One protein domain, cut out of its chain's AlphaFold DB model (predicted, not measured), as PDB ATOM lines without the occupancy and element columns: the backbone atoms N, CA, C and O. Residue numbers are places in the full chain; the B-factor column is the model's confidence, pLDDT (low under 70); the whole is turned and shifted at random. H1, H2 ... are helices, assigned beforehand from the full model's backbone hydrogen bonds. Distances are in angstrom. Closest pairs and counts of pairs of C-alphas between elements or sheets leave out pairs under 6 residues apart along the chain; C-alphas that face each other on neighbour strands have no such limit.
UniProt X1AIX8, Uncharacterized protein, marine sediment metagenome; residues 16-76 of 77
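AT A GLANCE: This is residues 16 to 76 of the 77 residues of an uncharacterized protein of marine sediment metagenome (UniProt X1AIX8). Three helices, H1, H2 and H3, lie side by side with their centres in a triangle, one side of which is loosely closed, and a short fourth helix, H4, is set by the last residues of H3. H1 and H2 form a helical hairpin, and the long link from H2 runs back to the beginning of H3. The printed part has 61 residues with four named helices, H1, H2, H3 and H4 in chain order, and no named strand; its class is all helix. It is compact and rounded, with a radius of gyration of the C-alphas of 11.0 A and spans of 26 by 25 by 20 A.

IN THESE COORDINATES: H3, the longest helix, holds residues 47 to 59 and is 18.4 A long, from C-alpha 47 at (45.338, 46.457, -13.717) to C-alpha 59 at (48.424, 42.972, 4.113). H2 holds residues 25 to 34, 14.5 A. H1 holds residues 16 to 22, 10.2 A, and begins at C-alpha 16 at (47.932, 35.715, -3.637). H4 holds residues 70 to 74, 6.6 A.

HOW THE PARTS SIT: H3 touches H2 at a shallow tilt of 30 degrees, the same way; their closest C-alphas, of Leu 54 and Thr 32, are 6.3 A apart. H2 touches H1 at a shallow tilt of 23 degrees, opposite ways, with the C-alphas of Leu 28 and Phe 19 closest at 5.7 A. H1 and H3 are close but not clearly touching, their closest C-alphas, of Val 16 and Arg 55, 8.0 A apart. H3, with residues 56 to 59 alone, only just touches H4, with 3 pairs of C-alphas within 8 A, the closest being Lys 56 and Tyr 73 at 5.7 A. H4 is apart from H1 and H2. In H1, H2, H3 and H4 every O i to N i+4 pair is within hydrogen-bond range.

THE WHOLE: The two C-alphas farthest apart, of Glu 42 and Glu 65, are 29.6 A apart. The printed part has no cut. The link from H2 to H3, residues 35 to 46, is long, that from H1 to H2 tight, and that from H3 to H4 short. The mean pLDDT of the printed part is 94.9, and no printed residue is under 70.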
ATOM      1  N   VAL A  16      47.824  34.437  -2.917       96.31
ATOM      2  CA  VAL A  16      47.932  35.715  -3.637       96.31
ATOM      3  C   VAL A  16      48.894  35.579  -4.812       96.31
ATOM      4  O   VAL A  16      48.595  36.043  -5.911       96.31
ATOM      5  N   LEU A  17      50.020  34.892  -4.613       95.75
ATOM      6  CA  LEU A  17      50.984  34.633  -5.678       95.75
ATOM      7  C   LEU A  17      50.390  33.734  -6.772       95.75
ATOM      8  O   LEU A  17      50.640  33.983  -7.950       95.75
ATOM      9  N   SER A  18      49.563  32.755  -6.399       96.19
ATOM     10  CA  SER A  18      48.858  31.872  -7.337       96.19
ATOM     11  C   SER A  18      47.997  32.654  -8.339       96.19
ATOM     12  O   SER A  18      48.116  32.466  -9.555       96.19
ATOM     13  N   PHE A  19      47.209  33.627  -7.862       97.19
ATOM     14  CA  PHE A  19      46.433  34.509  -8.743       97.19
ATOM     15  C   PHE A  19      47.321  35.388  -9.635       97.19
ATOM     16  O   PHE A  19      47.022  35.601 -10.809       97.19
ATOM     17  N   LEU A  20      48.435  35.900  -9.105       94.75
ATOM     18  CA  LEU A  20      49.330  36.776  -9.867       94.75
ATOM     19  C   LEU A  20      50.066  36.030 -10.984       94.75
ATOM     20  O   LEU A  20      50.161  36.550 -12.095       94.75
ATOM     21  N   VAL A  21      50.559  34.819 -10.710       94.25
ATOM     22  CA  VAL A  21      51.274  33.982 -11.687       94.25
ATOM     23  C   VAL A  21      50.337  33.503 -12.797       94.25
ATOM     24  O   VAL A  21      50.729  33.489 -13.961       94.25
ATOM     25  N   SER A  22      49.090  33.166 -12.462       95.00
ATOM     26  CA  SER A  22      48.064  32.793 -13.447       95.00
ATOM     27  C   SER A  22      47.497  33.987 -14.229       95.00
ATOM     28  O   SER A  22      46.793  33.798 -15.220       95.00
ATOM     29  N   GLY A  23      47.807  35.222 -13.817       94.44
ATOM     30  CA  GLY A  23      47.242  36.435 -14.406       94.44
ATOM     31  C   GLY A  23      45.764  36.657 -14.061       94.44
ATOM     32  O   GLY A  23      45.114  37.502 -14.685       94.44
ATOM     33  N   ASP A  24      45.237  35.934 -13.071       97.06
ATOM     34  CA  ASP A  24      43.841  35.982 -12.653       97.06
ATOM     35  C   ASP A  24      43.579  37.109 -11.642       97.06
ATOM     36  O   ASP A  24      43.384  36.918 -10.438       97.06
ATOM     37  N   LEU A  25      43.559  38.339 -12.157       96.62
ATOM     38  CA  LEU A  25      43.233  39.511 -11.344       96.62
ATOM     39  C   LEU A  25      41.766  39.511 -10.878       96.62
ATOM     40  O   LEU A  25      41.457  40.112  -9.851       96.62
ATOM     41  N   GLY A  26      40.871  38.849 -11.619       96.75
ATOM     42  CA  GLY A  26      39.462  38.710 -11.248       96.75
ATOM     43  C   GLY A  26      39.288  37.810 -10.027       96.75
ATOM     44  O   GLY A  26      38.594  38.192  -9.084       96.75
ATOM     45  N   GLY A  27      39.983  36.672 -10.004       97.81
ATOM     46  CA  GLY A  27      40.073  35.786  -8.848       97.81
ATOM     47  C   GLY A  27      40.681  36.484  -7.638       97.81
ATOM     48  O   GLY A  27      40.074  36.473  -6.570       97.81
ATOM     49  N   LEU A  28      41.800  37.204  -7.814       98.06
ATOM     50  CA  LEU A  28      42.389  37.992  -6.725       98.06
ATOM     51  C   LEU A  28      41.408  39.034  -6.177       98.06
ATOM     52  O   LEU A  28      41.334  39.250  -4.968       98.06
ATOM     53  N   PHE A  29      40.648  39.688  -7.051       97.75
ATOM     54  CA  PHE A  29      39.644  40.661  -6.645       97.75
ATOM     55  C   PHE A  29      38.536  40.020  -5.798       97.75
ATOM     56  O   PHE A  29      38.251  40.528  -4.714       97.75
ATOM     57  N   GLN A  30      37.960  38.896  -6.239       98.00
ATOM     58  CA  GLN A  30      36.940  38.173  -5.464       98.00
ATOM     59  C   GLN A  30      37.500  37.652  -4.138       98.00
ATOM     60  O   GLN A  30      36.914  37.900  -3.092       98.00
ATOM     61  N   PHE A  31      38.692  37.057  -4.156       97.44
ATOM     62  CA  PHE A  31      39.387  36.642  -2.942       97.44
ATOM     63  C   PHE A  31      39.542  37.805  -1.955       97.44
ATOM     64  O   PHE A  31      39.268  37.671  -0.771       97.44
ATOM     65  N   THR A  32      39.917  38.992  -2.438       97.62
ATOM     66  CA  THR A  32      40.075  40.184  -1.589       97.62
ATOM     67  C   THR A  32      38.725  40.699  -1.056       97.62
ATOM     68  O   THR A  32      38.673  41.226   0.059       97.62
ATOM     69  N   LYS A  33      37.614  40.518  -1.793       97.44
ATOM     70  CA  LYS A  33      36.252  40.825  -1.308       97.44
ATOM     71  C   LYS A  33      35.883  39.996  -0.078       97.44
ATOM     72  O   LYS A  33      35.278  40.559   0.832       97.44
ATOM     73  N   ASP A  34      36.322  38.740   0.007       96.88
ATOM     74  CA  ASP A  34      36.099  37.889   1.189       96.88
ATOM     75  C   ASP A  34      36.780  38.451   2.452       96.88
ATOM     76  O   ASP A  34      36.329  38.223   3.573       96.88
ATOM     77  N   PHE A  35      37.812  39.286   2.281       96.62
ATOM     78  CA  PHE A  35      38.461  40.052   3.353       96.62
ATOM     79  C   PHE A  35      37.877  41.468   3.535       96.62
ATOM     80  O   PHE A  35      38.508  42.346   4.141       96.62
ATOM     81  N   GLY A  36      36.682  41.728   3.003       96.88
ATOM     82  CA  GLY A  36      35.955  42.988   3.159       96.88
ATOM     83  C   GLY A  36      36.490  44.137   2.306       96.88
ATOM     84  O   GLY A  36      36.420  45.292   2.727       96.88
ATOM     85  N   TYR A  37      37.075  43.847   1.142       96.88
ATOM     86  CA  TYR A  37      37.535  44.892   0.228       96.88
ATOM     87  C   TYR A  37      36.379  45.717  -0.340       96.88
ATOM     88  O   TYR A  37      35.368  45.188  -0.808       96.88
ATOM     89  N   GLN A  38      36.563  47.033  -0.365       95.31
ATOM     90  CA  GLN A  38      35.671  47.967  -1.037       95.31
ATOM     91  C   GLN A  38      36.442  48.678  -2.138       95.31
ATOM     92  O   GLN A  38      37.608  49.030  -1.974       95.31
ATOM     93  N   GLU A  39      35.797  48.843  -3.286       93.94
ATOM     94  CA  GLU A  39      36.429  49.501  -4.420       93.94
ATOM     95  C   GLU A  39      36.568  50.998  -4.170       93.94
ATOM     96  O   GLU A  39      35.686  51.619  -3.577       93.94
ATOM     97  N   SER A  40      37.667  51.571  -4.657       91.44
ATOM     98  CA  SER A  40      37.837  53.020  -4.684       91.44
ATOM     99  C   SER A  40      36.780  53.638  -5.613       91.44
ATOM    100  O   SER A  40      36.661  53.204  -6.767       91.44
ATOM    101  N   PRO A  41      36.006  54.633  -5.144       91.75
ATOM    102  CA  PRO A  41      35.018  55.323  -5.972       91.75
ATOM    103  C   PRO A  41      35.657  56.128  -7.115       91.75
ATOM    104  O   PRO A  41      34.989  56.426  -8.102       91.75
ATOM    105  N   GLU A  42      36.951  56.437  -7.022       94.12
ATOM    106  CA  GLU A  42      37.748  57.092  -8.063       94.12
ATOM    107  C   GLU A  42      38.126  56.138  -9.213       94.12
ATOM    108  O   GLU A  42      38.598  56.577 -10.266       94.12
ATOM    109  N   GLY A  43      37.907  54.831  -9.035       93.62
ATOM    110  CA  GLY A  43      38.273  53.800  -9.999       93.62
ATOM    111  C   GLY A  43      39.781  53.531 -10.050       93.62
ATOM    112  O   GLY A  43      40.543  53.894  -9.156       93.62
ATOM    113  N   TYR A  44      40.235  52.851 -11.110       95.88
ATOM    114  CA  TYR A  44      41.643  52.470 -11.255       95.88
ATOM    115  C   TYR A  44      42.197  52.807 -12.634       95.88
ATOM    116  O   TYR A  44      41.612  52.451 -13.652       95.88
ATOM    117  N   LEU A  45      43.391  53.405 -12.660       94.94
ATOM    118  CA  LEU A  45      44.106  53.726 -13.897       94.94
ATOM    119  C   LEU A  45      44.487  52.481 -14.715       94.94
ATOM    120  O   LEU A  45      44.531  52.521 -15.941       94.94
ATOM    121  N   SER A  46      44.824  51.378 -14.046       95.19
ATOM    122  CA  SER A  46      45.285  50.158 -14.706       95.19
ATOM    123  C   SER A  46      45.097  48.920 -13.829       95.19
ATOM    124  O   SER A  46      44.880  49.012 -12.619       95.19
ATOM    125  N   LYS A  47      45.276  47.740 -14.435       94.19
ATOM    126  CA  LYS A  47      45.338  46.457 -13.717       94.19
ATOM    127  C   LYS A  47      46.410  46.447 -12.625       94.19
ATOM    128  O   LYS A  47      46.185  45.881 -11.562       94.19
ATOM    129  N   CYS A  48      47.554  47.091 -12.864       94.81
ATOM    130  CA  CYS A  48      48.628  47.182 -11.876       94.81
ATOM    131  C   CYS A  48      48.227  48.061 -10.686       94.81
ATOM    132  O   CYS A  48      48.531  47.707  -9.550       94.81
ATOM    133  N   HIS A  49      47.500  49.157 -10.937       95.31
ATOM    134  CA  HIS A  49      46.959  50.015  -9.882       95.31
ATOM    135  C   HIS A  49      45.955  49.255  -9.003       95.31
ATOM    136  O   HIS A  49      46.097  49.241  -7.782       95.31
ATOM    137  N   LEU A  50      45.015  48.529  -9.622       96.44
ATOM    138  CA  LEU A  50      44.087  47.657  -8.899       96.44
ATOM    139  C   LEU A  50      44.835  46.578  -8.098       96.44
ATOM    140  O   LEU A  50      44.618  46.437  -6.901       96.44
ATOM    141  N   CYS A  51      45.760  45.852  -8.729       96.38
ATOM    142  CA  CYS A  51      46.558  44.811  -8.076       96.38
ATOM    143  C   CYS A  51      47.320  45.334  -6.846       96.38
ATOM    144  O   CYS A  51      47.416  44.645  -5.829       96.38
ATOM    145  N   LEU A  52      47.852  46.557  -6.909       95.31
ATOM    146  CA  LEU A  52      48.512  47.190  -5.771       95.31
ATOM    147  C   LEU A  52      47.536  47.446  -4.615       95.31
ATOM    148  O   LEU A  52      47.850  47.102  -3.478       95.31
ATOM    149  N   HIS A  53      46.351  47.988  -4.906       95.75
ATOM    150  CA  HIS A  53      45.309  48.220  -3.904       95.75
ATOM    151  C   HIS A  53      44.827  46.924  -3.243       95.75
ATOM    152  O   HIS A  53      44.718  46.869  -2.018       95.75
ATOM    153  N   LEU A  54      44.600  45.865  -4.029       97.06
ATOM    154  CA  LEU A  54      44.185  44.559  -3.509       97.06
ATOM    155  C   LEU A  54      45.238  43.985  -2.552       97.06
ATOM    156  O   LEU A  54      44.918  43.626  -1.419       97.06
ATOM    157  N   ARG A  55      46.514  43.978  -2.959       97.00
ATOM    158  CA  ARG A  55      47.615  43.513  -2.098       97.00
ATOM    159  C   ARG A  55      47.762  44.364  -0.834       97.00
ATOM    160  O   ARG A  55      47.887  43.801   0.251       97.00
ATOM    161  N   LYS A  56      47.667  45.696  -0.945       95.50
ATOM    162  CA  LYS A  56      47.706  46.616   0.209       95.50
ATOM    163  C   LYS A  56      46.587  46.319   1.209       95.50
ATOM    164  O   LYS A  56      46.834  46.307   2.412       95.50
ATOM    165  N   HIS A  57      45.372  46.043   0.730       96.00
ATOM    166  CA  HIS A  57      44.257  45.664   1.600       96.00
ATOM    167  C   HIS A  57      44.537  44.347   2.324       96.00
ATOM    168  O   HIS A  57      44.421  44.299   3.548       96.00
ATOM    169  N   LEU A  58      44.961  43.307   1.602       96.81
ATOM    170  CA  LEU A  58      45.222  41.976   2.165       96.81
ATOM    171  C   LEU A  58      46.290  41.989   3.270       96.81
ATOM    172  O   LEU A  58      46.090  41.350   4.303       96.81
ATOM    173  N   VAL A  59      47.353  42.784   3.109       95.62
ATOM    174  CA  VAL A  59      48.424  42.972   4.113       95.62
ATOM    175  C   VAL A  59      47.890  43.409   5.483       95.62
ATOM    176  O   VAL A  59      48.450  43.048   6.524       95.62
ATOM    177  N   SER A  60      46.795  44.177   5.501       91.06
ATOM    178  CA  SER A  60      46.155  44.653   6.735       91.06
ATOM    179  C   SER A  60      45.232  43.621   7.397       91.06
ATOM    180  O   SER A  60      44.824  43.816   8.540       91.06
ATOM    181  N   LYS A  61      44.867  42.545   6.688       93.69
ATOM    182  CA  LYS A  61      43.832  41.590   7.119       93.69
ATOM    183  C   LYS A  61      44.401  40.277   7.633       93.69
ATOM    184  O   LYS A  61      43.833  39.700   8.555       93.69
ATOM    185  N   LYS A  62      45.500  39.804   7.045       91.88
ATOM    186  CA  LYS A  62      46.172  38.560   7.430       91.88
ATOM    187  C   LYS A  62      47.665  38.654   7.100       91.88
ATOM    188  O   LYS A  62      48.068  39.412   6.222       91.88
ATOM    189  N   GLU A  63      48.477  37.875   7.808       91.62
ATOM    190  CA  GLU A  63      49.866  37.619   7.425       91.62
ATOM    191  C   GLU A  63      49.899  36.703   6.193       91.62
ATOM    192  O   GLU A  63      49.609  35.510   6.294       91.62
ATOM    193  N   PHE A  64      50.219  37.273   5.034       94.62
ATOM    194  CA  PHE A  64      50.552  36.533   3.817       94.62
ATOM    195  C   PHE A  64      52.064  36.618   3.623       94.62
ATOM    196  O   PHE A  64      52.590  37.722   3.464       94.62
ATOM    197  N   GLU A  65      52.762  35.481   3.648       93.56
ATOM    198  CA  GLU A  65      54.224  35.435   3.491       93.56
ATOM    199  C   GLU A  65      54.646  36.092   2.168       93.56
ATOM    200  O   GLU A  65      55.589  36.884   2.127       93.56
ATOM    201  N   GLU A  66      53.872  35.858   1.104       94.31
ATOM    202  CA  GLU A  66      54.102  36.407  -0.229       94.31
ATOM    203  C   GLU A  66      53.859  37.924  -0.347       94.31
ATOM    204  O   GLU A  66      54.171  38.515  -1.382       94.31
ATOM    205  N   LEU A  67      53.309  38.565   0.693       95.50
ATOM    206  CA  LEU A  67      53.123  40.019   0.775       95.50
ATOM    207  C   LEU A  67      54.034  40.680   1.816       95.50
ATOM    208  O   LEU A  67      53.870  41.863   2.113       95.50
ATOM    209  N   THR A  68      55.000  39.950   2.366       94.12
ATOM    210  CA  THR A  68      56.048  40.548   3.194       94.12
ATOM    211  C   THR A  68      57.109  41.229   2.314       94.12
ATOM    212  O   THR A  68      57.339  40.796   1.182       94.12
ATOM    213  N   PRO A  69      57.779  42.294   2.790       94.38
ATOM    214  CA  PRO A  69      57.558  43.018   4.046       94.38
ATOM    215  C   PRO A  69      56.337  43.956   3.981       94.38
ATOM    216  O   PRO A  69      56.052  44.560   2.944       94.38
ATOM    217  N   LYS A  70      55.630  44.133   5.105       92.50
ATOM    218  CA  LYS A  70      54.445  45.014   5.167       92.50
ATOM    219  C   LYS A  70      54.799  46.482   4.976       92.50
ATOM    220  O   LYS A  70      53.999  47.254   4.454       92.50
ATOM    221  N   GLU A  71      56.010  46.842   5.377       93.69
ATOM    222  CA  GLU A  71      56.605  48.167   5.287       93.69
ATOM    223  C   GLU A  71      56.573  48.693   3.851       93.69
ATOM    224  O   GLU A  71      56.298  49.873   3.650       93.69
ATOM    225  N   PHE A  72      56.742  47.820   2.846       93.19
ATOM    226  CA  PHE A  72      56.586  48.205   1.442       93.19
ATOM    227  C   PHE A  72      55.239  48.895   1.206       93.19
ATOM    228  O   PHE A  72      55.194  49.962   0.609       93.19
ATOM    229  N   TYR A  73      54.148  48.330   1.727       93.44
ATOM    230  CA  TYR A  73      52.796  48.840   1.509       93.44
ATOM    231  C   TYR A  73      52.451  50.063   2.364       93.44
ATOM    232  O   TYR A  73      51.587  50.854   1.976       93.44
ATOM    233  N   LEU A  74      53.111  50.210   3.517       88.50
ATOM    234  CA  LEU A  74      52.957  51.360   4.412       88.50
ATOM    235  C   LEU A  74      53.643  52.620   3.869       88.50
ATOM    236  O   LEU A  74      53.234  53.718   4.221       88.50
ATOM    237  N   HIS A  75      54.646  52.465   3.000       91.31
ATOM    238  CA  HIS A  75      55.442  53.565   2.445       91.31
ATOM    239  C   HIS A  75      55.169  53.848   0.957       91.31
ATOM    240  O   HIS A  75      55.987  54.474   0.295       91.31
ATOM    241  N   LEU A  76      54.035  53.394   0.413       85.50
ATOM    242  CA  LEU A  76      53.625  53.647  -0.982       85.50
ATOM    243  C   LEU A  76      53.096  55.078  -1.237       85.50
ATOM    244  O   LEU A  76      52.340  55.276  -2.188       85.50
TER     245      LEU A  76